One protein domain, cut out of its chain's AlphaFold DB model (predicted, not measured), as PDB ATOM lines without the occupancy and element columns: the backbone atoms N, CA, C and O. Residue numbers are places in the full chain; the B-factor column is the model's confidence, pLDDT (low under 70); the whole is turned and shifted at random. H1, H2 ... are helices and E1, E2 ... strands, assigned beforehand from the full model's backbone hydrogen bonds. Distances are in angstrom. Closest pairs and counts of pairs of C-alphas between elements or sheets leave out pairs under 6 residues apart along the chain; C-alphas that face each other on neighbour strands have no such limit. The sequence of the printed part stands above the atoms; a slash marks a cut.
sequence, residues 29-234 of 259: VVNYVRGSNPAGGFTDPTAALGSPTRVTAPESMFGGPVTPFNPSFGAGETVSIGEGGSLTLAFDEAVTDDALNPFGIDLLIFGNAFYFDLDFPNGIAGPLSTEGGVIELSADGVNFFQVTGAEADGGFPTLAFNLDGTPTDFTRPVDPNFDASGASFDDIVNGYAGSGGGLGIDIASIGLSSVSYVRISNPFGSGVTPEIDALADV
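This is residues 29 to 234 of the 259 residues of an uncharacterized protein of Phycisphaerae bacterium (UniProt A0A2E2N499). With little regular structure, the domain is a small sandwich of two antiparallel sheets, E1 E2 E8 E6 and E7 E3 E9, with hairpin E4 E5 and H2 at one end. Mostly strand, it has 206 printed residues, 65 in named elements, ordered E1 H1 E2 E3 E4 E5 E6 H2 E7 E8 E9. It is compact, radius of gyration of the C-alphas 15.9 A, spanning 47 by 40 by 27 A.

E1, residues 29 to 33, begins at C-alpha (34.648, -39.210, -32.653). H1 is 45 to 48; E2, 86 to 96, spans 23.5 A. E3 is 107 to 111, E4 114 to 117, E5 125 to 129, E6 134 to 138, H2 185 to 192, E7 199 to 201 and E8 210 to 217. E9, 227 to 233, ends at C-alpha (36.130, -37.345, -48.633).

Within hydrogen-bond range, at 2.8 A, are N 33 and O 86, N 87 and O 216, N 136 and O 215, N 199 and O 109, N 108 and O 232, N 126 and O 116. H1 stands at the level of the sheet E7 E3 E9. H2, every O i to N i+4 pair within range, is on neither sandwich sheet.

The printed part has no cut. Links E1 to H1, H1 to E2 and E6 to H2 are long. No printed residue is under pLDDT 70.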
ATOM      1  N   VAL A  29      33.491 -38.853 -33.486       98.69
ATOM      2  CA  VAL A  29      34.648 -39.210 -32.653       98.69
ATOM      3  C   VAL A  29      34.415 -40.603 -32.073       98.69
ATOM      4  O   VAL A  29      33.636 -40.780 -31.135       98.69
ATOM      5  N   VAL A  30      35.116 -41.602 -32.604       98.69
ATOM      6  CA  VAL A  30      35.056 -42.984 -32.102       98.69
ATOM      7  C   VAL A  30      35.826 -43.112 -30.795       98.69
ATOM      8  O   VAL A  30      35.372 -43.765 -29.853       98.69
ATOM      9  N   ASN A  31      37.011 -42.504 -30.734       98.69
ATOM     10  CA  ASN A  31      37.852 -42.508 -29.547       98.69
ATOM     11  C   ASN A  31      38.839 -41.336 -29.565       98.69
ATOM     12  O   ASN A  31      39.361 -40.975 -30.617       98.69
ATOM     13  N   TYR A  32      39.159 -40.805 -28.389       98.75
ATOM     14  CA  TYR A  32      40.235 -39.835 -28.214       98.75
ATOM     15  C   TYR A  32      41.032 -40.172 -26.958       98.75
ATOM     16  O   TYR A  32      40.534 -40.117 -25.830       98.75
ATOM     17  N   VAL A  33      42.295 -40.525 -27.163       98.62
ATOM     18  CA  VAL A  33      43.306 -40.639 -26.121       98.62
ATOM     19  C   VAL A  33      44.154 -39.382 -26.189       98.62
ATOM     20  O   VAL A  33      45.014 -39.244 -27.048       98.62
ATOM     21  N   ARG A  34      43.945 -38.476 -25.238       98.06
ATOM     22  CA  ARG A  34      44.640 -37.185 -25.171       98.06
ATOM     23  C   ARG A  34      46.170 -37.264 -25.298       98.06
ATOM     24  O   ARG A  34      46.779 -36.355 -25.849       98.06
ATOM     25  N   GLY A  35      46.788 -38.299 -24.729       98.19
ATOM     26  CA  GLY A  35      48.240 -38.368 -24.561       98.19
ATOM     27  C   GLY A  35      48.771 -37.376 -23.515       98.19
ATOM     28  O   GLY A  35      48.006 -36.750 -22.769       98.19
ATOM     29  N   SER A  36      50.095 -37.256 -23.423       97.62
ATOM     30  CA  SER A  36      50.769 -36.314 -22.524       97.62
ATOM     31  C   SER A  36      51.104 -34.995 -23.213       97.62
ATOM     32  O   SER A  36      51.595 -34.992 -24.334       97.62
ATOM     33  N   ASN A  37      50.904 -33.888 -22.493       95.44
ATOM     34  CA  ASN A  37      51.259 -32.529 -22.915       95.44
ATOM     35  C   ASN A  37      50.715 -32.083 -24.293       95.44
ATOM     36  O   ASN A  37      51.473 -31.452 -25.019       95.44
ATOM     37  N   PRO A  38      49.444 -32.345 -24.669       96.31
ATOM     38  CA  PRO A  38      48.896 -31.698 -25.864       96.31
ATOM     39  C   PRO A  38      48.849 -30.177 -25.679       96.31
ATOM     40  O   PRO A  38      48.866 -29.689 -24.535       96.31
ATOM     41  N   ALA A  39      48.685 -29.450 -26.781       94.31
ATOM     42  CA  ALA A  39      48.490 -28.010 -26.755       94.31
ATOM     43  C   ALA A  39      47.332 -27.626 -25.811       94.31
ATOM     44  O   ALA A  39      46.227 -28.184 -25.828       94.31
ATOM     45  N   GLY A  40      47.611 -26.697 -24.896       92.69
ATOM     46  CA  GLY A  40      46.667 -26.313 -23.852       92.69
ATOM     47  C   GLY A  40      45.445 -25.606 -24.437       92.69
ATOM     48  O   GLY A  40      45.589 -24.554 -25.043       92.69
ATOM     49  N   GLY A  41      44.246 -26.148 -24.202       91.69
ATOM     50  CA  GLY A  41      42.989 -25.590 -24.721       91.69
ATOM     51  C   GLY A  41      42.471 -26.263 -25.996       91.69
ATOM     52  O   GLY A  41      41.313 -26.056 -26.336       91.69
ATOM     53  N   PHE A  42      43.266 -27.137 -26.621       95.81
ATOM     54  CA  PHE A  42      42.943 -27.818 -27.880       95.81
ATOM     55  C   PHE A  42      42.726 -29.317 -27.662       95.81
ATOM     56  O   PHE A  42      43.348 -30.154 -28.298       95.81
ATOM     57  N   THR A  43      41.905 -29.692 -26.681       96.81
ATOM     58  CA  THR A  43      41.677 -31.112 -26.332       96.81
ATOM     59  C   THR A  43      40.214 -31.515 -26.446       96.81
ATOM     60  O   THR A  43      39.789 -32.474 -25.800       96.81
ATOM     61  N   ASP A  44      39.431 -30.743 -27.196       97.81
ATOM     62  CA  ASP A  44      38.079 -31.115 -27.585       97.81
ATOM     63  C   ASP A  44      38.153 -31.891 -28.906       97.81
ATOM     64  O   ASP A  44      38.405 -31.280 -29.941       97.81
ATOM     65  N   PRO A  45      37.949 -33.219 -28.909       98.31
ATOM     66  CA  PRO A  45      38.047 -33.999 -30.136       98.31
ATOM     67  C   PRO A  45      36.915 -33.722 -31.127       98.31
ATOM     68  O   PRO A  45      37.038 -34.103 -32.286       98.31
ATOM     69  N   THR A  46      35.825 -33.075 -30.699       98.25
ATOM     70  CA  THR A  46      34.726 -32.717 -31.607       98.25
ATOM     71  C   THR A  46      35.078 -31.549 -32.524       98.25
ATOM     72  O   THR A  46      34.396 -31.359 -33.524       98.25
ATOM     73  N   ALA A  47      36.172 -30.833 -32.236       97.81
ATOM     74  CA  ALA A  47      36.729 -29.804 -33.109       97.81
ATOM     75  C   ALA A  47      37.136 -30.346 -34.487       97.81
ATOM     76  O   ALA A  47      37.129 -29.591 -35.442       97.81
ATOM     77  N   ALA A  48      37.450 -31.646 -34.583       98.19
ATOM     78  CA  ALA A  48      37.871 -32.292 -35.825       98.19
ATOM     79  C   ALA A  48      36.717 -32.851 -36.687       98.19
ATOM     80  O   ALA A  48      36.961 -33.630 -37.611       98.19
ATOM     81  N   LEU A  49      35.463 -32.541 -36.341       98.06
ATOM     82  CA  LEU A  49      34.272 -32.997 -37.065       98.06
ATOM     83  C   LEU A  49      33.721 -31.898 -37.973       98.06
ATOM     84  O   LEU A  49      33.743 -30.716 -37.627       98.06
ATOM     85  N   GLY A  50      33.115 -32.300 -39.089       96.94
ATOM     86  CA  GLY A  50      32.537 -31.369 -40.055       96.94
ATOM     87  C   GLY A  50      33.577 -30.680 -40.949       96.94
ATOM     88  O   GLY A  50      34.692 -31.155 -41.141       96.94
ATOM     89  N   SER A  51      33.171 -29.562 -41.559       97.06
ATOM     90  CA  SER A  51      34.001 -28.831 -42.526       97.06
ATOM     91  C   SER A  51      35.237 -28.208 -41.863       97.06
ATOM     92  O   SER A  51      35.073 -27.596 -40.807       97.06
ATOM     93  N   PRO A  52      36.397 -28.184 -42.556       97.69
ATOM     94  CA  PRO A  52      37.574 -27.439 -42.113       97.69
ATOM     95  C   PRO A  52      37.279 -25.969 -41.797       97.69
ATOM     96  O   PRO A  52      36.404 -25.332 -42.417       97.69
ATOM     97  N   THR A  53      38.050 -25.418 -40.865       97.75
ATOM     98  CA  THR A  53      37.912 -24.046 -40.383       97.75
ATOM     99  C   THR A  53      38.263 -23.041 -41.483       97.75
ATOM    100  O   THR A  53      39.318 -23.089 -42.112       97.75
ATOM    101  N   ARG A  54      37.375 -22.065 -41.719       97.50
ATOM    102  CA  ARG A  54      37.611 -20.987 -42.705       97.50
ATOM    103  C   ARG A  54      38.143 -19.697 -42.102       97.50
ATOM    104  O   ARG A  54      38.821 -18.929 -42.783       97.50
ATOM    105  N   VAL A  55      37.765 -19.413 -40.862       96.44
ATOM    106  CA  VAL A  55      38.095 -18.167 -40.174       96.44
ATOM    107  C   VAL A  55      38.423 -18.516 -38.736       96.44
ATOM    108  O   VAL A  55      37.540 -18.962 -38.011       96.44
ATOM    109  N   THR A  56      39.666 -18.270 -38.353       94.38
ATOM    110  CA  THR A  56      40.129 -18.345 -36.975       94.38
ATOM    111  C   THR A  56      39.413 -17.291 -36.136       94.38
ATOM    112  O   THR A  56      39.312 -16.122 -36.541       94.38
ATOM    113  N   ALA A  57      38.922 -17.696 -34.967       89.31
ATOM    114  CA  ALA A  57      38.090 -16.897 -34.078       89.31
ATOM    115  C   ALA A  57      38.691 -15.499 -33.808       89.31
ATOM    116  O   ALA A  57      39.876 -15.398 -33.485       89.31
ATOM    117  N   PRO A  58      37.916 -14.399 -33.900       83.69
ATOM    118  CA  PRO A  58      38.443 -13.035 -33.762       83.69
ATOM    119  C   PRO A  58      39.106 -12.721 -32.412       83.69
ATOM    120  O   PRO A  58      39.917 -11.802 -32.323       83.69
ATOM    121  N   GLU A  59      38.733 -13.435 -31.351       83.88
ATOM    122  CA  GLU A  59      39.333 -13.330 -30.018       83.88
ATOM    123  C   GLU A  59      40.701 -14.018 -29.904       83.88
ATOM    124  O   GLU A  59      41.435 -13.763 -28.945       83.88
ATOM    125  N   SER A  60      41.055 -14.868 -30.871       84.88
ATOM    126  CA  SER A  60      42.398 -15.421 -31.014       84.88
ATOM    127  C   SER A  60      43.383 -14.324 -31.414       84.88
ATOM    128  O   SER A  60      43.055 -13.408 -32.169       84.88
ATOM    129  N   MET A  61      44.640 -14.445 -30.980       81.81
ATOM    130  CA  MET A  61      45.711 -13.559 -31.455       81.81
ATOM    131  C   MET A  61      45.988 -13.688 -32.963       81.81
ATOM    132  O   MET A  61      46.635 -12.813 -33.532       81.81
ATOM    133  N   PHE A  62      45.467 -14.747 -33.589       87.62
ATOM    134  CA  PHE A  62      45.569 -15.060 -35.016       87.62
ATOM    135  C   PHE A  62      44.218 -14.953 -35.745       87.62
ATOM    136  O   PHE A  62      44.031 -15.544 -36.808       87.62
ATOM    137  N   GLY A  63      43.255 -14.224 -35.166       92.50
ATOM    138  CA  GLY A  63      41.913 -14.078 -35.724       92.50
ATOM    139  C   GLY A  63      41.916 -13.528 -37.154       92.50
ATOM    140  O   GLY A  63      42.592 -12.544 -37.457       92.50
ATOM    141  N   GLY A  64      41.134 -14.152 -38.034       94.31
ATOM    142  CA  GLY A  64      41.112 -13.833 -39.461       94.31
ATOM    143  C   GLY A  64      40.930 -15.073 -40.334       94.31
ATOM    144  O   GLY A  64      40.724 -16.164 -39.812       94.31
ATOM    145  N   PRO A  65      40.957 -14.928 -41.668       95.81
ATOM    146  CA  PRO A  65      40.881 -16.069 -42.572       95.81
ATOM    147  C   PRO A  65      41.991 -17.087 -42.300       95.81
ATOM    148  O   PRO A  65      43.138 -16.703 -42.052       95.81
ATOM    149  N   VAL A  66      41.652 -18.371 -42.412       97.88
ATOM    150  CA  VAL A  66      42.651 -19.440 -42.451       97.88
ATOM    151  C   VAL A  66      43.364 -19.377 -43.799       97.88
ATOM    152  O   VAL A  66      42.734 -19.370 -44.865       97.88
ATOM    153  N   THR A  67      44.686 -19.278 -43.750       97.88
ATOM    154  CA  THR A  67      45.555 -19.188 -44.926       97.88
ATOM    155  C   THR A  67      46.768 -20.095 -44.751       97.88
ATOM    156  O   THR A  67      47.107 -20.431 -43.616       97.88
ATOM    157  N   PRO A  68      47.520 -20.375 -45.829       98.19
ATOM    158  CA  PRO A  68      48.757 -21.141 -45.740       98.19
ATOM    159  C   PRO A  68      49.838 -20.565 -44.811       98.19
ATOM    160  O   PRO A  68      50.820 -21.248 -44.539       98.19
ATOM    161  N   PHE A  69      49.671 -19.329 -44.330       97.62
ATOM    162  CA  PHE A  69      50.576 -18.629 -43.413       97.62
ATOM    163  C   PHE A  69      49.948 -18.339 -42.037       97.62
ATOM    164  O   PHE A  69      50.612 -17.790 -41.161       97.62
ATOM    165  N   ASN A  70      48.661 -18.653 -41.858       95.69
ATOM    166  CA  ASN A  70      47.887 -18.395 -40.645       95.69
ATOM    167  C   ASN A  70      46.844 -19.514 -40.486       95.69
ATOM    168  O   ASN A  70      45.747 -19.382 -41.042       95.69
ATOM    169  N   PRO A  71      47.193 -20.628 -39.819       95.06
ATOM    170  CA  PRO A  71      46.320 -21.792 -39.719       95.06
ATOM    171  C   PRO A  71      45.150 -21.542 -38.746       95.06
ATOM    172  O   PRO A  71      45.036 -20.468 -38.137       95.06
ATOM    173  N   SER A  72      44.261 -22.528 -38.600       92.88
ATOM    174  CA  SER A  72      43.232 -22.510 -37.550       92.88
ATOM    175  C   SER A  72      43.886 -22.407 -36.166       92.88
ATOM    176  O   SER A  72      44.982 -22.901 -35.949       92.88
ATOM    177  N   PHE A  73      43.288 -21.702 -35.207       88.75
ATOM    178  CA  PHE A  73      43.918 -21.544 -33.874       88.75
ATOM    179  C   PHE A  73      42.918 -21.186 -32.768       88.75
ATOM    180  O   PHE A  73      43.267 -21.053 -31.598       88.75
ATOM    181  N   GLY A  74      41.656 -20.957 -33.101       86.31
ATOM    182  CA  GLY A  74      40.608 -20.692 -32.129       86.31
ATOM    183  C   GLY A  74      40.284 -21.932 -31.302       86.31
ATOM    184  O   GLY A  74      40.472 -23.077 -31.715       86.31
ATOM    185  N   ALA A  75      39.775 -21.698 -30.094       85.50
ATOM    186  CA  ALA A  75      39.294 -22.784 -29.256       85.50
ATOM    187  C   ALA A  75      38.137 -23.512 -29.963       85.50
ATOM    188  O   ALA A  75      37.138 -22.886 -30.311       85.50
ATOM    189  N   GLY A  76      38.269 -24.829 -30.135       89.81
ATOM    190  CA  GLY A  76      37.274 -25.653 -30.828       89.81
ATOM    191  C   GLY A  76      37.430 -25.720 -32.351       89.81
ATOM    192  O   GLY A  76      36.555 -26.279 -32.995       89.81
ATOM    193  N   GLU A  77      38.516 -25.181 -32.914       94.56
ATOM    194  CA  GLU A  77      38.828 -25.256 -34.356       94.56
ATOM    195  C   GLU A  77      39.877 -26.321 -34.695       94.56
ATOM    196  O   GLU A  77      40.138 -26.604 -35.853       94.56
ATOM    197  N   THR A  78      40.556 -26.872 -33.691       96.19
ATOM    198  CA  THR A  78      41.498 -27.975 -33.875       96.19
ATOM    199  C   THR A  78      41.624 -28.772 -32.585       96.19
ATOM    200  O   THR A  78      41.389 -28.256 -31.481       96.19
ATOM    201  N   VAL A  79      42.000 -30.042 -32.712       98.31
ATOM    202  CA  VAL A  79      42.342 -30.915 -31.590       98.31
ATOM    203  C   VAL A  79      43.798 -31.352 -31.670       98.31
ATOM    204  O   VAL A  79      44.241 -31.937 -32.651       98.31
ATOM    205  N   SER A  80      44.523 -31.131 -30.582       98.31
ATOM    206  CA  SER A  80      45.903 -31.545 -30.384       98.31
ATOM    207  C   SER A  80      45.988 -32.933 -29.748       98.31
ATOM    208  O   SER A  80      45.261 -33.276 -28.800       98.31
ATOM    209  N   ILE A  81      46.916 -33.741 -30.253       98.69
ATOM    210  CA  ILE A  81      47.197 -35.097 -29.783       98.69
ATOM    211  C   ILE A  81      48.568 -35.099 -29.106       98.69
ATOM    212  O   ILE A  81      49.612 -35.013 -29.749       98.69
ATOM    213  N   GLY A  82      48.580 -35.236 -27.782       98.50
ATOM    214  CA  GLY A  82      49.809 -35.319 -26.998       98.50
ATOM    215  C   GLY A  82      50.545 -36.641 -27.207       98.50
ATOM    216  O   GLY A  82      49.978 -37.608 -27.715       98.50
ATOM    217  N   GLU A  83      51.799 -36.720 -26.764       98.25
ATOM    218  CA  GLU A  83      52.608 -37.936 -26.907       98.25
ATOM    219  C   GLU A  83      51.933 -39.161 -26.268       98.25
ATOM    220  O   GLU A  83      51.378 -39.095 -25.165       98.25
ATOM    221  N   GLY A  84      51.980 -40.297 -26.962       98.44
ATOM    222  CA  GLY A  84      51.262 -41.518 -26.589       98.44
ATOM    223  C   GLY A  84      49.744 -41.446 -26.781       98.44
ATOM    224  O   GLY A  84      49.034 -42.360 -26.352       98.44
ATOM    225  N   GLY A  85      49.239 -40.358 -27.363       98.69
ATOM    226  CA  GLY A  85      47.832 -40.130 -27.652       98.69
ATOM    227  C   GLY A  85      47.402 -40.625 -29.029       98.69
ATOM    228  O   GLY A  85      48.219 -41.003 -29.874       98.69
ATOM    229  N   SER A  86      46.094 -40.607 -29.252       98.81
ATOM    230  CA  SER A  86      45.479 -40.867 -30.545       98.81
ATOM    231  C   SER A  86      44.088 -40.252 -30.658       98.81
ATOM    232  O   SER A  86      43.379 -40.077 -29.667       98.81
ATOM    233  N   LEU A  87      43.676 -39.966 -31.886       98.94
ATOM    234  CA  LEU A  87      42.323 -39.603 -32.275       98.94
ATOM    235  C   LEU A  87      41.830 -40.639 -33.283       98.94
ATOM    236  O   LEU A  87      42.567 -41.027 -34.183       98.94
ATOM    237  N   THR A  88      40.606 -41.132 -33.130       98.94
ATOM    238  CA  THR A  88      39.947 -41.982 -34.126       98.94
ATOM    239  C   THR A  88      38.620 -41.356 -34.501       98.94
ATOM    240  O   THR A  88      37.742 -41.212 -33.646       98.94
ATOM    241  N   LEU A  89      38.497 -41.006 -35.775       98.88
ATOM    242  CA  LEU A  89      37.307 -40.428 -36.378       98.88
ATOM    243  C   LEU A  89      36.670 -41.438 -37.331       98.88
ATOM    244  O   LEU A  89      37.360 -42.328 -37.841       98.88
ATOM    245  N   ALA A  90      35.368 -41.306 -37.550       98.62
ATOM    246  CA  ALA A  90      34.631 -42.101 -38.517       98.62
ATOM    247  C   ALA A  90      33.756 -41.229 -39.411       98.62
ATOM    248  O   ALA A  90      33.218 -40.222 -38.949       98.62
ATOM    249  N   PHE A  91      33.623 -41.671 -40.656       98.19
ATOM    250  CA  PHE A  91      32.646 -41.172 -41.612       98.19
ATOM    251  C   PHE A  91      31.404 -42.070 -41.574       98.19
ATOM    252  O   PHE A  91      31.536 -43.300 -41.499       98.19
ATOM    253  N   ASP A  92      30.218 -41.476 -41.650       93.94
ATOM    254  CA  ASP A  92      28.955 -42.207 -41.782       93.94
ATOM    255  C   ASP A  92      28.805 -42.788 -43.204       93.94
ATOM    256  O   ASP A  92      28.258 -43.887 -43.381       93.94
ATOM    257  N   GLU A  93      29.390 -42.128 -44.210       91.56
ATOM    258  CA  GLU A  93      29.629 -42.656 -45.552       91.56
ATOM    259  C   GLU A  93      31.105 -43.010 -45.773       91.56
ATOM    260  O   GLU A  93      32.003 -42.203 -45.576       91.56
ATOM    261  N   ALA A  94      31.389 -44.235 -46.219       95.06
ATOM    262  CA  ALA A  94      32.769 -44.636 -46.473       95.06
ATOM    263  C   ALA A  94      33.398 -43.814 -47.611       95.06
ATOM    264  O   ALA A  94      32.835 -43.763 -48.705       95.06
ATOM    265  N   VAL A  95      34.608 -43.300 -47.382       98.00
ATOM    266  CA  VAL A  95      35.511 -42.815 -48.433       98.00
ATOM    267  C   VAL A  95      35.841 -43.991 -49.345       98.00
ATOM    268  O   VAL A  95      36.205 -45.063 -48.849       98.00
ATOM    269  N   THR A  96      35.721 -43.828 -50.659       97.88
ATOM    270  CA  THR A  96      35.977 -44.901 -51.635       97.88
ATOM    271  C   THR A  96      37.118 -44.550 -52.573       97.88
ATOM    272  O   THR A  96      37.221 -43.403 -52.987       97.88
ATOM    273  N   ASP A  97      37.899 -45.559 -52.967       97.94
ATOM    274  CA  ASP A  97      38.834 -45.470 -54.097       97.94
ATOM    275  C   ASP A  97      38.021 -45.254 -55.385       97.94
ATOM    276  O   ASP A  97      37.438 -46.196 -55.941       97.94
ATOM    277  N   ASP A  98      37.906 -43.993 -55.808       96.00
ATOM    278  CA  ASP A  98      37.173 -43.589 -57.008       96.00
ATOM    279  C   ASP A  98      38.154 -43.098 -58.075       96.00
ATOM    280  O   ASP A  98      38.848 -42.096 -57.931       96.00
ATOM    281  N   ALA A  99      38.147 -43.757 -59.232       95.62
ATOM    282  CA  ALA A  99      38.971 -43.383 -60.379       95.62
ATOM    283  C   ALA A  99      38.689 -41.966 -60.931       95.62
ATOM    284  O   ALA A  99      39.444 -41.472 -61.774       95.62
ATOM    285  N   LEU A 100      37.581 -41.335 -60.531       96.19
ATOM    286  CA  LEU A 100      37.236 -39.949 -60.853       96.19
ATOM    287  C   LEU A 100      37.751 -38.939 -59.820       96.19
ATOM    288  O   LEU A 100      37.617 -37.729 -60.046       96.19
ATOM    289  N   ASN A 101      38.341 -39.401 -58.719       97.44
ATOM    290  CA  ASN A 101      39.001 -38.535 -57.762       97.44
ATOM    291  C   ASN A 101      40.272 -37.927 -58.377       97.44
ATOM    292  O   ASN A 101      41.094 -38.635 -58.975       97.44
ATOM    293  N   PRO A 102      40.461 -36.596 -58.290       97.25
ATOM    294  CA  PRO A 102      41.637 -35.949 -58.852       97.25
ATOM    295  C   PRO A 102      42.932 -36.519 -58.271       97.25
ATOM    296  O   PRO A 102      43.066 -36.695 -57.065       97.25
ATOM    297  N   PHE A 103      43.897 -36.783 -59.153       97.50
ATOM    298  CA  PHE A 103      45.219 -37.320 -58.806       97.50
ATOM    299  C   PHE A 103      45.207 -38.706 -58.130       97.50
ATOM    300  O   PHE A 103      46.263 -39.151 -57.691       97.50
ATOM    301  N   GLY A 104      44.056 -39.396 -58.096       97.12
ATOM    302  CA  GLY A 104      43.886 -40.659 -57.368       97.12
ATOM    303  C   GLY A 104      43.877 -40.489 -55.847       97.12
ATOM    304  O   GLY A 104      44.221 -41.421 -55.137       97.12
ATOM    305  N   ILE A 105      43.575 -39.287 -55.351       98.56
ATOM    306  CA  ILE A 105      43.509 -38.988 -53.918       98.56
ATOM    307  C   ILE A 105      42.069 -39.104 -53.445       98.56
ATOM    308  O   ILE A 105      41.214 -38.410 -53.980       98.56
ATOM    309  N   ASP A 106      41.824 -39.888 -52.401       98.62
ATOM    310  CA  ASP A 106      40.471 -40.194 -51.925       98.62
ATOM    311  C   ASP A 106      40.142 -39.515 -50.595       98.62
ATOM    312  O   ASP A 106      38.997 -39.161 -50.341       98.62
ATOM    313  N   LEU A 107      41.148 -39.298 -49.746       98.75
ATOM    314  CA  LEU A 107      40.990 -38.715 -48.414       98.75
ATOM    315  C   LEU A 107      41.859 -37.462 -48.268       98.75
ATOM    316  O   LEU A 107      43.020 -37.450 -48.685       98.75
ATOM    317  N   LEU A 108      41.311 -36.443 -47.610       98.88
ATOM    318  CA  LEU A 108      42.026 -35.254 -47.160       98.88
ATOM    319  C   LEU A 108      42.068 -35.182 -45.634       98.88
ATOM    320  O   LEU A 108      41.057 -35.400 -44.964       98.88
ATOM    321  N   ILE A 109      43.235 -34.833 -45.094       98.81
ATOM    322  CA  ILE A 109      43.430 -34.507 -43.676       98.81
ATOM    323  C   ILE A 109      43.857 -33.044 -43.575       98.81
ATOM    324  O   ILE A 109      44.856 -32.649 -44.174       98.81
ATOM    325  N   PHE A 110      43.102 -32.247 -42.826       98.75
ATOM    326  CA  PHE A 110      43.412 -30.849 -42.544       98.75
ATOM    327  C   PHE A 110      43.987 -30.748 -41.135       98.75
ATOM    328  O   PHE A 110      43.317 -31.088 -40.157       98.75
ATOM    329  N   GLY A 111      45.243 -30.317 -41.053       96.69
ATOM    330  CA  GLY A 111      45.950 -30.084 -39.799       96.69
ATOM    331  C   GLY A 111      46.180 -28.604 -39.510       96.69
ATOM    332  O   GLY A 111      45.547 -27.729 -40.107       96.69
ATOM    333  N   ASN A 112      47.120 -28.330 -38.608       94.81
ATOM    334  CA  ASN A 112      47.602 -26.990 -38.285       94.81
ATOM    335  C   ASN A 112      48.852 -26.560 -39.068       94.81
ATOM    336  O   ASN A 112      49.341 -25.449 -38.875       94.81
ATOM    337  N   ALA A 113      49.368 -27.399 -39.965       96.62
ATOM    338  CA  ALA A 113      50.550 -27.095 -40.757       96.62
ATOM    339  C   ALA A 113      50.455 -25.753 -41.512       96.62
ATOM    340  O   ALA A 113      49.429 -25.405 -42.100       96.62
ATOM    341  N   PHE A 114      51.567 -25.012 -41.542       97.75
ATOM    342  CA  PHE A 114      51.667 -23.698 -42.188       97.75
ATOM    343  C   PHE A 114      53.071 -23.440 -42.740       97.75
ATOM    344  O   PHE A 114      54.063 -23.990 -42.257       97.75
ATOM    345  N   TYR A 115      53.182 -22.574 -43.745       98.50
ATOM    346  CA  TYR A 115      54.469 -22.079 -44.224       98.50
ATOM    347  C   TYR A 115      54.943 -20.914 -43.360       98.50
ATOM    348  O   TYR A 115      54.191 -19.973 -43.099       98.50
ATOM    349  N   PHE A 116      56.220 -20.916 -42.974       97.88
ATOM    350  CA  PHE A 116      56.833 -19.699 -42.443       97.88
ATOM    351  C   PHE A 116      56.818 -18.604 -43.514       97.88
ATOM    352  O   PHE A 116      57.273 -18.836 -44.633       97.88
ATOM    353  N   ASP A 117      56.345 -17.408 -43.170       97.56
ATOM    354  CA  ASP A 117      56.383 -16.263 -44.079       97.56
ATOM    355  C   ASP A 117      57.785 -15.631 -44.092       97.56
ATOM    356  O   ASP A 117      58.226 -15.020 -43.113       97.56
ATOM    357  N   LEU A 118      58.503 -15.793 -45.205       98.06
ATOM    358  CA  LEU A 118      59.846 -15.241 -45.406       98.06
ATOM    359  C   LEU A 118      59.851 -13.731 -45.680       98.06
ATOM    360  O   LEU A 118      60.923 -13.124 -45.626       98.06
ATOM    361  N   ASP A 119      58.697 -13.128 -45.968       97.19
ATOM    362  CA  ASP A 119      58.554 -11.697 -46.255       97.19
ATOM    363  C   ASP A 119      57.333 -11.099 -45.538       97.19
ATOM    364  O   ASP A 119      56.554 -10.350 -46.122       97.19
ATOM    365  N   PHE A 120      57.144 -11.438 -44.259       94.19
ATOM    366  CA  PHE A 120      55.968 -11.017 -43.494       94.19
ATOM    367  C   PHE A 120      55.711  -9.496 -43.546       94.19
ATOM    368  O   PHE A 120      56.620  -8.712 -43.246       94.19
ATOM    369  N   PRO A 121      54.464  -9.050 -43.821       91.06
ATOM    370  CA  PRO A 121      53.231  -9.838 -43.993       91.06
ATOM    371  C   PRO A 121      52.857 -10.126 -45.465       91.06
ATOM    372  O   PRO A 121      51.677 -10.281 -45.774       91.06
ATOM    373  N   ASN A 122      53.815 -10.102 -46.393       91.62
ATOM    374  CA  ASN A 122      53.558 -10.195 -47.834       91.62
ATOM    375  C   ASN A 122      53.365 -11.638 -48.341       91.62
ATOM    376  O   ASN A 122      52.967 -11.806 -49.493       91.62
ATOM    377  N   GLY A 123      53.614 -12.665 -47.517       95.50
ATOM    378  CA  GLY A 123      53.307 -14.060 -47.831       95.50
ATOM    379  C   GLY A 123      54.253 -14.684 -48.852       95.50
ATOM    380  O   GLY A 123      53.843 -14.956 -49.980       95.50
ATOM    381  N   ILE A 124      55.503 -14.952 -48.462       98.31
ATOM    382  CA  ILE A 124      56.442 -15.769 -49.250       98.31
ATOM    383  C   ILE A 124      56.701 -17.082 -48.512       98.31
ATOM    384  O   ILE A 124      57.245 -17.074 -47.409       98.31
ATOM    385  N   ALA A 125      56.339 -18.214 -49.117       98.56
ATOM    386  CA  ALA A 125      56.451 -19.525 -48.483       98.56
ATOM    387  C   ALA A 125      57.902 -19.935 -48.228       98.56
ATOM    388  O   ALA A 125      58.705 -20.148 -49.139       98.56
ATOM    389  N   GLY A 126      58.225 -20.055 -46.947       98.44
ATOM    390  CA  GLY A 126      59.430 -20.680 -46.437       98.44
ATOM    391  C   GLY A 126      59.222 -22.156 -46.114       98.44
ATOM    392  O   GLY A 126      58.342 -22.806 -46.677       98.44
ATOM    393  N   PRO A 127      60.048 -22.709 -45.207       97.88
ATOM    394  CA  PRO A 127      59.868 -24.073 -44.733       97.88
ATOM    395  C   PRO A 127      58.453 -24.307 -44.193       97.88
ATOM    396  O   PRO A 127      57.861 -23.421 -43.573       97.88
ATOM    397  N   LEU A 128      57.937 -25.514 -44.410       97.81
ATOM    398  CA  LEU A 128      56.696 -25.976 -43.802       97.81
ATOM    399  C   LEU A 128      56.937 -26.283 -42.317       97.81
ATOM    400  O   LEU A 128      57.883 -27.000 -41.977       97.81
ATOM    401  N   SER A 129      56.078 -25.759 -41.449       97.44
ATOM    402  CA  SER A 129      55.912 -26.231 -40.079       97.44
ATOM    403  C   SER A 129      54.906 -27.381 -40.088       97.44
ATOM    404  O   SER A 129      53.786 -27.202 -40.551       97.44
ATOM    405  N   THR A 130      55.330 -28.552 -39.618       96.25
ATOM    406  CA  THR A 130      54.536 -29.785 -39.466       96.25
ATOM    407  C   THR A 130      54.807 -30.347 -38.075       96.25
ATOM    408  O   THR A 130      55.942 -30.266 -37.589       96.25
ATOM    409  N   GLU A 131      53.786 -30.928 -37.451       95.81
ATOM    410  CA  GLU A 131      53.907 -31.628 -36.169       95.81
ATOM    411  C   GLU A 131      53.696 -33.144 -36.293       95.81
ATOM    412  O   GLU A 131      53.659 -33.863 -35.294       95.81
ATOM    413  N   GLY A 132      53.648 -33.672 -37.518       96.06
ATOM    414  CA  GLY A 132      53.678 -35.107 -37.760       96.06
ATOM    415  C   GLY A 132      52.319 -35.791 -37.591       96.06
ATOM    416  O   GLY A 132      51.291 -35.342 -38.084       96.06
ATOM    417  N   GLY A 133      52.317 -36.934 -36.904       97.94
ATOM    418  CA  GLY A 133      51.120 -37.745 -36.665       97.94
ATOM    419  C   GLY A 133      51.047 -38.958 -37.588       97.94
ATOM    420  O   GLY A 133      51.005 -38.843 -38.811       97.94
ATOM    421  N   VAL A 134      51.036 -40.146 -36.982       98.62
ATOM    422  CA  VAL A 134      50.954 -41.426 -37.693       98.62
ATOM    423  C   VAL A 134      49.514 -41.677 -38.101       98.62
ATOM    424  O   VAL A 134      48.639 -41.721 -37.239       98.62
ATOM    425  N   ILE A 135      49.289 -41.893 -39.393       98.81
ATOM    426  CA  ILE A 135      47.965 -42.142 -39.961       98.81
ATOM    427  C   ILE A 135      47.761 -43.641 -40.153       98.81
ATOM    428  O   ILE A 135      48.600 -44.331 -40.737       98.81
ATOM    429  N   GLU A 136      46.614 -44.136 -39.714       98.75
ATOM    430  CA  GLU A 136      46.171 -45.501 -39.945       98.75
ATOM    431  C   GLU A 136      44.707 -45.509 -40.386       98.75
ATOM    432  O   GLU A 136      43.857 -44.883 -39.753       98.75
ATOM    433  N   LEU A 137      44.401 -46.245 -41.453       98.81
ATOM    434  CA  LEU A 137      43.064 -46.301 -42.042       98.81
ATOM    435  C   LEU A 137      42.427 -47.670 -41.830       98.81
ATOM    436  O   LEU A 137      43.117 -48.693 -41.791       98.81
ATOM    437  N   SER A 138      41.103 -47.697 -41.704       98.75
ATOM    438  CA  SER A 138      40.343 -48.931 -41.542       98.75
ATOM    439  C   SER A 138      38.965 -48.853 -42.200       98.75
ATOM    440  O   SER A 138      38.286 -47.828 -42.159       98.75
ATOM    441  N   ALA A 139      38.536 -49.972 -42.786       98.25
ATOM    442  CA  ALA A 139      37.181 -50.150 -43.304       98.25
ATOM    443  C   ALA A 139      36.189 -50.619 -42.223       98.25
ATOM    444  O   ALA A 139      34.990 -50.397 -42.350       98.25
ATOM    445  N   ASP A 140      36.669 -51.293 -41.174       97.38
ATOM    446  CA  ASP A 140      35.831 -52.006 -40.196       97.38
ATOM    447  C   ASP A 140      36.002 -51.518 -38.748       97.38
ATOM    448  O   ASP A 140      35.325 -52.009 -37.845       97.38
ATOM    449  N   GLY A 141      36.919 -50.577 -38.512       97.44
ATOM    450  CA  GLY A 141      37.227 -50.041 -37.187       97.44
ATOM    451  C   GLY A 141      38.005 -51.017 -36.299       97.44
ATOM    452  O   GLY A 141      38.177 -50.759 -35.106       97.44
ATOM    453  N   VAL A 142      38.483 -52.135 -36.854       97.50
ATOM    454  CA  VAL A 142      39.221 -53.189 -36.142       97.50
ATOM    455  C   VAL A 142      40.610 -53.374 -36.745       97.50
ATOM    456  O   VAL A 142      41.609 -53.341 -36.025       97.50
ATOM    457  N   ASN A 143      40.686 -53.556 -38.061       97.81
ATOM    458  CA  ASN A 143      41.925 -53.769 -38.794       97.81
ATOM    459  C   ASN A 143      42.412 -52.438 -39.361       97.81
ATOM    460  O   ASN A 143      41.806 -51.897 -40.284       97.81
ATOM    461  N   PHE A 144      43.498 -51.921 -38.793       98.50
ATOM    462  CA  PHE A 144      44.096 -50.647 -39.175       98.50
ATOM    463  C   PHE A 144      45.381 -50.863 -39.970       98.50
ATOM    464  O   PHE A 144      46.224 -51.680 -39.593       98.50
ATOM    465  N   PHE A 145      45.522 -50.107 -41.055       98.50
ATOM    466  CA  PHE A 145      46.655 -50.156 -41.971       98.50
ATOM    467  C   PHE A 145      47.331 -48.791 -41.995       98.50
ATOM    468  O   PHE A 145      46.689 -47.778 -42.263       98.50
ATOM    469  N   GLN A 146      48.624 -48.763 -41.689       98.31
ATOM    470  CA  GLN A 146      49.378 -47.520 -41.628       98.31
ATOM    471  C   GLN A 146      49.628 -46.951 -43.030       98.31
ATOM    472  O   GLN A 146      50.084 -47.671 -43.920       98.31
ATOM    473  N   VAL A 147      49.420 -45.643 -43.186       98.31
ATOM    474  CA  VAL A 147      49.872 -44.872 -44.349       98.31
ATOM    475  C   VAL A 147      51.319 -44.449 -44.102       98.31
ATOM    476  O   VAL A 147      51.636 -43.810 -43.100       98.31
ATOM    477  N   THR A 148      52.233 -44.851 -44.983       95.75
ATOM    478  CA  THR A 148      53.668 -44.554 -44.840       95.75
ATOM    479  C   THR A 148      54.087 -43.376 -45.706       95.75
ATOM    480  O   THR A 148      53.667 -43.293 -46.855       95.75
ATOM    481  N   GLY A 149      54.988 -42.528 -45.202       93.44
ATOM    482  CA  GLY A 149      55.505 -41.377 -45.955       93.44
ATOM    483  C   GLY A 149      54.578 -40.159 -45.963       93.44
ATOM    484  O   GLY A 149      54.819 -39.233 -46.729       93.44
ATOM    485  N   ALA A 150      53.550 -40.162 -45.115       95.44
ATOM    486  CA  ALA A 150      52.624 -39.060 -44.907       95.44
ATOM    487  C   ALA A 150      52.447 -38.803 -43.403       95.44
ATOM    488  O   ALA A 150      52.606 -39.718 -42.590       95.44
ATOM    489  N   GLU A 151      52.118 -37.564 -43.054       96.00
ATOM    490  CA  GLU A 151      51.967 -37.074 -41.684       96.00
ATOM    491  C   GLU A 151      50.655 -36.296 -41.573       96.00
ATOM    492  O   GLU A 151      50.387 -35.446 -42.417       96.00
ATOM    493  N   ALA A 152      49.834 -36.610 -40.567       97.69
ATOM    494  CA  ALA A 152      48.471 -36.081 -40.456       97.69
ATOM    495  C   ALA A 152      48.422 -34.550 -40.387       97.69
ATOM    496  O   ALA A 152      47.584 -33.930 -41.033       97.69
ATOM    497  N   ASP A 153      49.340 -33.958 -39.631       96.81
ATOM    498  CA  ASP A 153      49.502 -32.519 -39.496       96.81
ATOM    499  C   ASP A 153      50.622 -32.014 -40.413       96.81
ATOM    500  O   ASP A 153      51.691 -31.599 -39.969       96.81
ATOM    501  N   GLY A 154      50.388 -32.131 -41.720       95.19
ATOM    502  CA  GLY A 154      51.357 -31.812 -42.763       95.19
ATOM    503  C   GLY A 154      50.696 -31.590 -44.123       95.19
ATOM    504  O   GLY A 154      49.544 -31.175 -44.224       95.19
ATOM    505  N   GLY A 155      51.433 -31.869 -45.200       96.12
ATOM    506  CA  GLY A 155      50.929 -31.704 -46.566       96.12
ATOM    507  C   GLY A 155      50.836 -30.236 -46.992       96.12
ATOM    508  O   GLY A 155      51.793 -29.476 -46.837       96.12
ATOM    509  N   PHE A 156      49.703 -29.860 -47.585       98.56
ATOM    510  CA  PHE A 156      49.443 -28.506 -48.066       98.56
ATOM    511  C   PHE A 156      48.640 -27.720 -47.012       98.56
ATOM    512  O   PHE A 156      47.504 -28.098 -46.738       98.56
ATOM    513  N   PRO A 157      49.185 -26.642 -46.418       98.44
ATOM    514  CA  PRO A 157      48.469 -25.808 -45.455       98.44
ATOM    515  C   PRO A 157      47.082 -25.351 -45.919       98.44
ATOM    516  O   PRO A 157      46.872 -25.048 -47.092       98.44
ATOM    517  N   THR A 158      46.136 -25.249 -44.989       98.62
ATOM    518  CA  THR A 158      44.745 -24.904 -45.307       98.62
ATOM    519  C   THR A 158      44.623 -23.502 -45.919       98.62
ATOM    520  O   THR A 158      45.155 -22.517 -45.406       98.62
ATOM    521  N   LEU A 159      43.866 -23.389 -47.009       98.62
ATOM    522  CA  LEU A 159      43.522 -22.133 -47.674       98.62
ATOM    523  C   LEU A 159      42.003 -21.994 -47.710       98.62
ATOM    524  O   LEU A 159      41.338 -22.722 -48.441       98.62
ATOM    525  N   ALA A 160      41.434 -21.044 -46.970       98.38
ATOM    526  CA  ALA A 160      39.981 -20.915 -46.868       98.38
ATOM    527  C   ALA A 160      39.311 -20.204 -48.057       98.38
ATOM    528  O   ALA A 160      38.134 -20.458 -48.334       98.38
ATOM    529  N   PHE A 161      40.015 -19.296 -48.736       98.56
ATOM    530  CA  PHE A 161      39.439 -18.442 -49.778       98.56
ATOM    531  C   PHE A 161      40.408 -18.221 -50.941       98.56
ATOM    532  O   PHE A 161      41.618 -18.130 -50.748       98.56
ATOM    533  N   ASN A 162      39.855 -18.089 -52.147       98.31
ATOM    534  CA  ASN A 162      40.580 -17.634 -53.330       98.31
ATOM    535  C   ASN A 162      40.886 -16.125 -53.242       98.31
ATOM    536  O   ASN A 162      40.340 -15.413 -52.395       98.31
ATOM    537  N   LEU A 163      41.695 -15.605 -54.174       96.88
ATOM    538  CA  LEU A 163      42.064 -14.179 -54.238       96.88
ATOM    539  C   LEU A 163      40.860 -13.233 -54.393       96.88
ATOM    540  O   LEU A 163      40.922 -12.075 -53.984       96.88
ATOM    541  N   ASP A 164      39.757 -13.711 -54.971       96.75
ATOM    542  CA  ASP A 164      38.510 -12.954 -55.119       96.75
ATOM    543  C   ASP A 164      37.583 -13.045 -53.889       96.75
ATOM    544  O   ASP A 164      36.480 -12.494 -53.899       96.75
ATOM    545  N   GLY A 165      38.021 -13.730 -52.827       97.00
ATOM    546  CA  GLY A 165      37.268 -13.939 -51.592       97.00
ATOM    547  C   GLY A 165      36.224 -15.056 -51.670       97.00
ATOM    548  O   GLY A 165      35.497 -15.270 -50.700       97.00
ATOM    549  N   THR A 166      36.116 -15.776 -52.792       98.25
ATOM    550  CA  THR A 166      35.235 -16.948 -52.869       98.25
ATOM    551  C   THR A 166      35.803 -18.115 -52.054       98.25
ATOM    552  O   THR A 166      37.021 -18.291 -52.016       98.25
ATOM    553  N   PRO A 167      34.959 -18.933 -51.397       98.56
ATOM    554  CA  PRO A 167      35.427 -20.113 -50.673       98.56
ATOM    555  C   PRO A 167      36.148 -21.103 -51.595       98.56
ATOM    556  O   PRO A 167      35.667 -21.404 -52.689       98.56
ATOM    557  N   THR A 168      37.269 -21.648 -51.132       98.75
ATOM    558  CA  THR A 168      37.909 -22.823 -51.739       98.75
ATOM    559  C   THR A 168      37.108 -24.098 -51.472       98.75
ATOM    560  O   THR A 168      36.250 -24.159 -50.577       98.75
ATOM    561  N   ASP A 169      37.402 -25.133 -52.253       98.38
ATOM    562  CA  ASP A 169      36.786 -26.448 -52.163       98.38
ATOM    563  C   ASP A 169      37.626 -27.392 -51.288       98.38
ATOM    564  O   ASP A 169      38.690 -27.860 -51.696       98.38
ATOM    565  N   PHE A 170      37.130 -27.686 -50.085       98.62
ATOM    566  CA  PHE A 170      37.759 -28.611 -49.136       98.62
ATOM    567  C   PHE A 170      37.580 -30.094 -49.498       98.62
ATOM    568  O   PHE A 170      38.092 -30.951 -48.795       98.62
ATOM    569  N   THR A 171      36.892 -30.402 -50.602       98.31
ATOM    570  CA  THR A 171      36.783 -31.767 -51.149       98.31
ATOM    571  C   THR A 171      37.666 -31.969 -52.378       98.31
ATOM    572  O   THR A 171      37.544 -32.960 -53.094       98.31
ATOM    573  N   ARG A 172      38.538 -31.001 -52.680       98.31
ATOM    574  CA  ARG A 172      39.438 -31.039 -53.828       98.31
ATOM    575  C   ARG A 172      40.887 -31.068 -53.341       98.31
ATOM    576  O   ARG A 172      41.292 -30.108 -52.689       98.31
ATOM    577  N   PRO A 173      41.692 -32.076 -53.709       98.50
ATOM    578  CA  PRO A 173      43.115 -32.099 -53.386       98.50
ATOM    579  C   PRO A 173      43.902 -31.061 -54.202       98.50
ATOM    580  O   PRO A 173      43.533 -30.719 -55.333       98.50
ATOM    581  N   VAL A 174      45.015 -30.593 -53.636       98.69
ATOM    582  CA  VAL A 174      46.076 -29.893 -54.379       98.69
ATOM    583  C   VAL A 174      46.803 -30.912 -55.269       98.69
ATOM    584  O   VAL A 174      46.881 -32.088 -54.916       98.69
ATOM    585  N   ASP A 175      47.332 -30.486 -56.423       98.25
ATOM    586  CA  ASP A 175      48.206 -31.344 -57.238       98.25
ATOM    587  C   ASP A 175      49.410 -31.794 -56.390       98.25
ATOM    588  O   ASP A 175      50.173 -30.934 -55.945       98.25
ATOM    589  N   PRO A 176      49.632 -33.107 -56.181       97.50
ATOM    590  CA  PRO A 176      50.751 -33.597 -55.376       97.50
ATOM    591  C   PRO A 176      52.138 -33.169 -55.882       97.50
ATOM    592  O   PRO A 176      53.118 -33.293 -55.153       97.50
ATOM    593  N   ASN A 177      52.245 -32.683 -57.125       97.50
ATOM    594  CA  ASN A 177      53.489 -32.169 -57.704       97.50
ATOM    595  C   ASN A 177      53.675 -30.653 -57.530       97.50
ATOM    596  O   ASN A 177      54.684 -30.116 -57.995       97.50
ATOM    597  N   PHE A 178      52.715 -29.943 -56.930       98.25
ATOM    598  CA  PHE A 178      52.853 -28.516 -56.654       98.25
ATOM    599  C   PHE A 178      53.940 -28.275 -55.597       98.25
ATOM    600  O   PHE A 178      53.911 -28.861 -54.517       98.25
ATOM    601  N   ASP A 179      54.887 -27.386 -55.901       97.75
ATOM    602  CA  ASP A 179      55.941 -26.960 -54.979       97.75
ATOM    603  C   ASP A 179      55.707 -25.504 -54.565       97.75
ATOM    604  O   ASP A 179      55.799 -24.587 -55.384       97.75
ATOM    605  N   ALA A 180      55.405 -25.300 -53.283       97.88
ATOM    606  CA  ALA A 180      55.189 -23.978 -52.705       97.88
ATOM    607  C   ALA A 180      56.499 -23.277 -52.301       97.88
ATOM    608  O   ALA A 180      56.461 -22.134 -51.854       97.88
ATOM    609  N   SER A 181      57.662 -23.926 -52.423       97.44
ATOM    610  CA  SER A 181      58.937 -23.384 -51.940       97.44
ATOM    611  C   SER A 181      59.270 -22.037 -52.590       97.44
ATOM    612  O   SER A 181      59.546 -21.950 -53.786       97.44
ATOM    613  N   GLY A 182      59.284 -20.970 -51.789       97.94
ATOM    614  CA  GLY A 182      59.535 -19.602 -52.252       97.94
ATOM    615  C   GLY A 182      58.391 -18.976 -53.055       97.94
ATOM    616  O   GLY A 182      58.583 -17.896 -53.616       97.94
ATOM    617  N   ALA A 183      57.230 -19.628 -53.131       98.56
ATOM    618  CA  ALA A 183      56.055 -19.112 -53.822       98.56
ATOM    619  C   ALA A 183      55.426 -17.945 -53.046       98.56
ATOM    620  O   ALA A 183      55.421 -17.933 -51.812       98.56
ATOM    621  N   SER A 184      54.875 -16.971 -53.771       98.62
ATOM    622  CA  SER A 184      54.036 -15.938 -53.161       98.62
ATOM    623  C   SER A 184      52.665 -16.485 -52.764       98.62
ATOM    624  O   SER A 184      52.243 -17.532 -53.259       98.62
ATOM    625  N   PHE A 185      51.937 -15.769 -51.906       98.38
ATOM    626  CA  PHE A 185      50.554 -16.112 -51.568       98.38
ATOM    627  C   PHE A 185      49.685 -16.271 -52.825       98.38
ATOM    628  O   PHE A 185      48.992 -17.276 -52.963       98.38
ATOM    629  N   ASP A 186      49.784 -15.348 -53.783       98.38
ATOM    630  CA  ASP A 186      49.042 -15.425 -55.045       98.38
ATOM    631  C   ASP A 186      49.430 -16.664 -55.867       98.38
ATOM    632  O   ASP A 186      48.558 -17.334 -56.428       98.38
ATOM    633  N   ASP A 187      50.721 -17.008 -55.922       98.62
ATOM    634  CA  ASP A 187      51.194 -18.219 -56.604       98.62
ATOM    635  C   ASP A 187      50.679 -19.494 -55.921       98.62
ATOM    636  O   ASP A 187      50.316 -20.443 -56.613       98.62
ATOM    637  N   ILE A 188      50.579 -19.507 -54.587       98.75
ATOM    638  CA  ILE A 188      49.993 -20.619 -53.825       98.75
ATOM    639  C   ILE A 188      48.505 -20.757 -54.129       98.75
ATOM    640  O   ILE A 188      48.059 -21.852 -54.464       98.75
ATOM    641  N   VAL A 189      47.735 -19.666 -54.079       98.62
ATOM    642  CA  VAL A 189      46.295 -19.707 -54.389       98.62
ATOM    643  C   VAL A 189      46.061 -20.206 -55.820       98.62
ATOM    644  O   VAL A 189      45.190 -21.048 -56.057       98.62
ATOM    645  N   ASN A 190      46.871 -19.745 -56.776       98.50
ATOM    646  CA  ASN A 190      46.813 -20.220 -58.159       98.50
ATOM    647  C   ASN A 190      47.223 -21.697 -58.286       98.50
ATOM    648  O   ASN A 190      46.568 -22.448 -59.010       98.50
ATOM    649  N   GLY A 191      48.270 -22.120 -57.572       98.44
ATOM    650  CA  GLY A 191      48.757 -23.501 -57.540       98.44
ATOM    651  C   GLY A 191      47.764 -24.483 -56.920       98.44
ATOM    652  O   GLY A 191      47.612 -25.600 -57.411       98.44
ATOM    653  N   TYR A 192      47.011 -24.046 -55.910       98.62
ATOM    654  CA  TYR A 192      45.938 -24.834 -55.298       98.62
ATOM    655  C   TYR A 192      44.745 -24.995 -56.245       98.62
ATOM    656  O   TYR A 192      43.952 -25.924 -56.093       98.62
ATOM    657  N   ALA A 193      44.611 -24.126 -57.252       98.00
ATOM    658  CA  ALA A 193      43.616 -24.236 -58.316       98.00
ATOM    659  C   ALA A 193      42.176 -24.441 -57.792       98.00
ATOM    660  O   ALA A 193      41.391 -25.212 -58.357       98.00
ATOM    661  N   GLY A 194      41.839 -23.749 -56.699       98.06
ATOM    662  CA  GLY A 194      40.546 -23.820 -56.015       98.06
ATOM    663  C   GLY A 194      40.430 -24.901 -54.934       98.06
ATOM    664  O   GLY A 194      39.377 -24.985 -54.306       98.06
ATOM    665  N   SER A 195      41.466 -25.712 -54.707       98.75
ATOM    666  CA  SER A 195      41.589 -26.577 -53.525       98.75
ATOM    667  C   SER A 195      41.709 -25.746 -52.249       98.75
ATOM    668  O   SER A 195      42.283 -24.657 -52.259       98.75
ATOM    669  N   GLY A 196      41.183 -26.273 -51.145       98.50
ATOM    670  CA  GLY A 196      41.402 -25.708 -49.820       98.50
ATOM    671  C   GLY A 196      42.644 -26.221 -49.084       98.50
ATOM    672  O   GLY A 196      42.810 -25.867 -47.922       98.50
ATOM    673  N   GLY A 197      43.507 -27.020 -49.721       98.56
ATOM    674  CA  GLY A 197      44.699 -27.606 -49.094       98.56
ATOM    675  C   GLY A 197      44.454 -29.009 -48.531       98.56
ATOM    676  O   GLY A 197      43.660 -29.774 -49.079       98.56
ATOM    677  N   GLY A 198      45.151 -29.324 -47.442       98.25
ATOM    678  CA  GLY A 198      45.153 -30.616 -46.763       98.25
ATOM    679  C   GLY A 198      46.230 -31.580 -47.269       98.25
ATOM    680  O   GLY A 198      46.813 -31.424 -48.348       98.25
ATOM    681  N   LEU A 199      46.498 -32.616 -46.479       98.56
ATOM    682  CA  LEU A 199      47.244 -33.791 -46.910       98.56
ATOM    683  C   LEU A 199      46.319 -34.714 -47.715       98.56
ATOM    684  O   LEU A 199      45.335 -35.211 -47.175       98.56
ATOM    685  N   GLY A 200      46.680 -35.001 -48.966       98.44
ATOM    686  CA  GLY A 200      46.009 -36.000 -49.797       98.44
ATOM    687  C   GLY A 200      46.521 -37.422 -49.573       98.44
ATOM    688  O   GLY A 200      47.730 -37.648 -49.531       98.44
ATOM    689  N   ILE A 201      45.604 -38.387 -49.484       98.69
ATOM    690  CA  ILE A 201      45.892 -39.820 -49.378       98.69
ATOM    691  C   ILE A 201      45.131 -40.604 -50.459       98.69
ATOM    692  O   ILE A 201      43.907 -40.548 -50.528       98.69
ATOM    693  N   ASP A 202      45.873 -41.372 -51.257       98.38
ATOM    694  CA  ASP A 202      45.368 -42.479 -52.085       98.38
ATOM    695  C   ASP A 202      45.185 -43.702 -51.173       98.38
ATOM    696  O   ASP A 202      46.172 -44.232 -50.637       98.38
ATOM    697  N   ILE A 203      43.948 -44.153 -50.951       98.44
ATOM    698  CA  ILE A 203      43.695 -45.279 -50.032       98.44
ATOM    699  C   ILE A 203      44.012 -46.639 -50.672       98.44
ATOM    700  O   ILE A 203      44.344 -47.599 -49.963       98.44
ATOM    701  N   ALA A 204      44.004 -46.723 -52.003       97.94
ATOM    702  CA  ALA A 204      44.397 -47.916 -52.744       97.94
ATOM    703  C   ALA A 204      45.901 -48.194 -52.619       97.94
ATOM    704  O   ALA A 204      46.317 -49.359 -52.668       97.94
ATOM    705  N   SER A 205      46.714 -47.164 -52.355       96.25
ATOM    706  CA  SER A 205      48.159 -47.291 -52.104       96.25
ATOM    707  C   SER A 205      48.510 -48.229 -50.938       96.25
ATOM    708  O   SER A 205      49.580 -48.846 -50.933       96.25
ATOM    709  N   ILE A 206      47.589 -48.403 -49.982       96.56
ATOM    710  CA  ILE A 206      47.708 -49.339 -48.852       96.56
ATOM    711  C   ILE A 206      46.779 -50.559 -48.975       96.56
ATOM    712  O   ILE A 206      46.626 -51.332 -48.029       96.56
ATOM    713  N   GLY A 207      46.193 -50.774 -50.156       97.06
ATOM    714  CA  GLY A 207      45.380 -51.944 -50.486       97.06
ATOM    715  C   GLY A 207      43.924 -51.873 -50.022       97.06
ATOM    716  O   GLY A 207      43.270 -52.917 -49.949       97.06
ATOM    717  N   LEU A 208      43.413 -50.682 -49.702       98.06
ATOM    718  CA  LEU A 208      42.017 -50.470 -49.322       98.06
ATOM    719  C   LEU A 208      41.220 -49.922 -50.509       98.06
ATOM    720  O   LEU A 208      41.704 -49.081 -51.247       98.06
ATOM    721  N   SER A 209      39.986 -50.399 -50.680       98.06
ATOM    722  CA  SER A 209      39.034 -49.850 -51.668       98.06
ATOM    723  C   SER A 209      37.997 -48.922 -51.035       98.06
ATOM    724  O   SER A 209      37.282 -48.211 -51.735       98.06
ATOM    725  N   SER A 210      37.899 -48.944 -49.705       98.12
ATOM    726  CA  SER A 210      37.058 -48.044 -48.930       98.12
ATOM    727  C   SER A 210      37.589 -47.893 -47.506       98.12
ATOM    728  O   SER A 210      38.136 -48.852 -46.949       98.12
ATOM    729  N   VAL A 211      37.370 -46.732 -46.896       98.31
ATOM    730  CA  VAL A 211      37.751 -46.398 -45.520       98.31
ATOM    731  C   VAL A 211      36.568 -45.736 -44.822       98.31
ATOM    732  O   VAL A 211      35.959 -44.823 -45.362       98.31
ATOM    733  N   SER A 212      36.266 -46.174 -43.603       98.38
ATOM    734  CA  SER A 212      35.257 -45.529 -42.744       98.38
ATOM    735  C   SER A 212      35.858 -44.978 -41.459       98.38
ATOM    736  O   SER A 212      35.190 -44.237 -40.751       98.38
ATOM    737  N   TYR A 213      37.106 -45.332 -41.143       98.81
ATOM    738  CA  TYR A 213      37.768 -44.960 -39.901       98.81
ATOM    739  C   TYR A 213      39.180 -44.467 -40.175       98.81
ATOM    740  O   TYR A 213      39.973 -45.147 -40.835       98.81
ATOM    741  N   VAL A 214      39.512 -43.327 -39.583       98.88
ATOM    742  CA  VAL A 214      40.841 -42.726 -39.641       98.88
ATOM    743  C   VAL A 214      41.352 -42.606 -38.216       98.88
ATOM    744  O   VAL A 214      40.720 -41.970 -37.371       98.88
ATOM    745  N   ARG A 215      42.489 -43.240 -37.932       98.88
ATOM    746  CA  ARG A 215      43.200 -43.096 -36.664       98.88
ATOM    747  C   ARG A 215      44.476 -42.304 -36.882       98.88
ATOM    748  O   ARG A 215      45.288 -42.647 -37.732       98.88
ATOM    749  N   ILE A 216      44.656 -41.281 -36.062       98.88
ATOM    750  CA  ILE A 216      45.852 -40.452 -36.019       98.88
ATOM    751  C   ILE A 216      46.475 -40.648 -34.646       98.88
ATOM    752  O   ILE A 216      45.809 -40.454 -33.631       98.88
ATOM    753  N   SER A 217      47.731 -41.075 -34.602       98.62
ATOM    754  CA  SER A 217      48.439 -41.381 -33.359       98.62
ATOM    755  C   SER A 217      49.697 -40.536 -33.230       98.62
ATOM    756  O   SER A 217      50.415 -40.327 -34.208       98.62
ATOM    757  N   ASN A 218      50.012 -40.111 -32.009       98.62
ATOM    758  CA  ASN A 218      51.265 -39.437 -31.701       98.62
ATOM    759  C   ASN A 218      52.148 -40.365 -30.843       98.62
ATOM    760  O   ASN A 218      51.811 -40.615 -29.683       98.62
ATOM    761  N   PRO A 219      53.244 -40.935 -31.377       97.81
ATOM    762  CA  PRO A 219      54.115 -41.829 -30.617       97.81
ATOM    763  C   PRO A 219      54.756 -41.156 -29.395       97.81
ATOM    764  O   PRO A 219      54.983 -39.952 -29.370       97.81
ATOM    765  N   PHE A 220      55.110 -41.948 -28.379       97.56
ATOM    766  CA  PHE A 220      55.920 -41.445 -27.264       97.56
ATOM    767  C   PHE A 220      57.294 -40.962 -27.745       97.56
ATOM    768  O   PHE A 220      57.959 -41.663 -28.511       97.56
ATOM    769  N   GLY A 221      57.743 -39.817 -27.228       96.06
ATOM    770  CA  GLY A 221      59.032 -39.219 -27.566       96.06
ATOM    771  C   GLY A 221      59.100 -38.578 -28.953       96.06
ATOM    772  O   GLY A 221      60.209 -38.393 -29.453       96.06
ATOM    773  N   SER A 222      57.961 -38.271 -29.583       96.00
ATOM    774  CA  SER A 222      57.923 -37.540 -30.856       96.00
ATOM    775  C   SER A 222      58.411 -36.092 -30.713       96.00
ATOM    776  O   SER A 222      58.984 -35.554 -31.657       96.00
ATOM    777  N   GLY A 223      58.238 -35.474 -29.537       95.31
ATOM    778  CA  GLY A 223      58.614 -34.088 -29.263       95.31
ATOM    779  C   GLY A 223      57.680 -33.033 -29.866       95.31
ATOM    780  O   GLY A 223      58.014 -31.852 -29.803       95.31
ATOM    781  N   VAL A 224      56.546 -33.448 -30.433       95.69
ATOM    782  CA  VAL A 224      55.571 -32.619 -31.166       95.69
ATOM    783  C   VAL A 224      54.140 -33.035 -30.813       95.69
ATOM    784  O   VAL A 224      53.943 -34.074 -30.168       95.69
ATOM    785  N   THR A 225      53.134 -32.245 -31.193       96.81
ATOM    786  CA  THR A 225      51.741 -32.435 -30.766       96.81
ATOM    787  C   THR A 225      50.741 -32.263 -31.915       96.81
ATOM    788  O   THR A 225      49.948 -31.331 -31.850       96.81
ATOM    789  N   PRO A 226      50.701 -33.195 -32.896       97.81
ATOM    790  CA  PRO A 226      49.892 -33.064 -34.106       97.81
ATOM    791  C   PRO A 226      48.479 -32.552 -33.834       97.81
ATOM    792  O   PRO A 226      47.788 -33.064 -32.940       97.81
ATOM    793  N   GLU A 227      48.057 -31.582 -34.633       97.75
ATOM    794  CA  GLU A 227      46.793 -30.870 -34.495       97.75
ATOM    795  C   GLU A 227      45.913 -31.087 -35.722       97.75
ATOM    796  O   GLU A 227      46.361 -30.918 -36.853       97.75
ATOM    797  N   ILE A 228      44.656 -31.480 -35.500       98.62
ATOM    798  CA  ILE A 228      43.713 -31.868 -36.556       98.62
ATOM    799  C   ILE A 228      42.485 -30.959 -36.527       98.62
ATOM    800  O   ILE A 228      41.784 -30.895 -35.516       98.62
ATOM    801  N   ASP A 229      42.225 -30.302 -37.655       98.31
ATOM    802  CA  ASP A 229      41.073 -29.424 -37.904       98.31
ATOM    803  C   ASP A 229      39.895 -30.203 -38.496       98.31
ATOM    804  O   ASP A 229      38.774 -30.052 -38.037       98.31
ATOM    805  N   ALA A 230      40.123 -31.067 -39.490       98.50
ATOM    806  CA  ALA A 230      39.044 -31.835 -40.118       98.50
ATOM    807  C   ALA A 230      39.566 -32.952 -41.031       98.50
ATOM    808  O   ALA A 230      40.733 -32.969 -41.427       98.50
ATOM    809  N   LEU A 231      38.667 -33.857 -41.423       98.75
ATOM    810  CA  LEU A 231      38.884 -34.847 -42.480       98.75
ATOM    811  C   LEU A 231      37.826 -34.679 -43.570       98.75
ATOM    812  O   LEU A 231      36.684 -34.342 -43.252       98.75
ATOM    813  N   ALA A 232      38.183 -34.960 -44.824       98.44
ATOM    814  CA  ALA A 232      37.238 -34.896 -45.932       98.44
ATOM    815  C   ALA A 232      37.383 -36.038 -46.944       98.44
ATOM    816  O   ALA A 232      38.496 -36.385 -47.335       98.44
ATOM    817  N   ASP A 233      36.249 -36.552 -47.414       98.31
ATOM    818  CA  ASP A 233      36.130 -37.345 -48.633       98.31
ATOM    819  C   ASP A 233      36.380 -36.454 -49.857       98.31
ATOM    820  O   ASP A 233      35.854 -35.335 -49.973       98.31
ATOM    821  N   VAL A 234      37.208 -36.934 -50.781       98.25
ATOM    822  CA  VAL A 234      37.476 -36.221 -52.025       98.25
ATOM    823  C   VAL A 234      36.293 -36.370 -52.963       98.25
ATOM    824  O   VAL A 234      35.836 -37.457 -53.301       98.25
TER     825      VAL A 234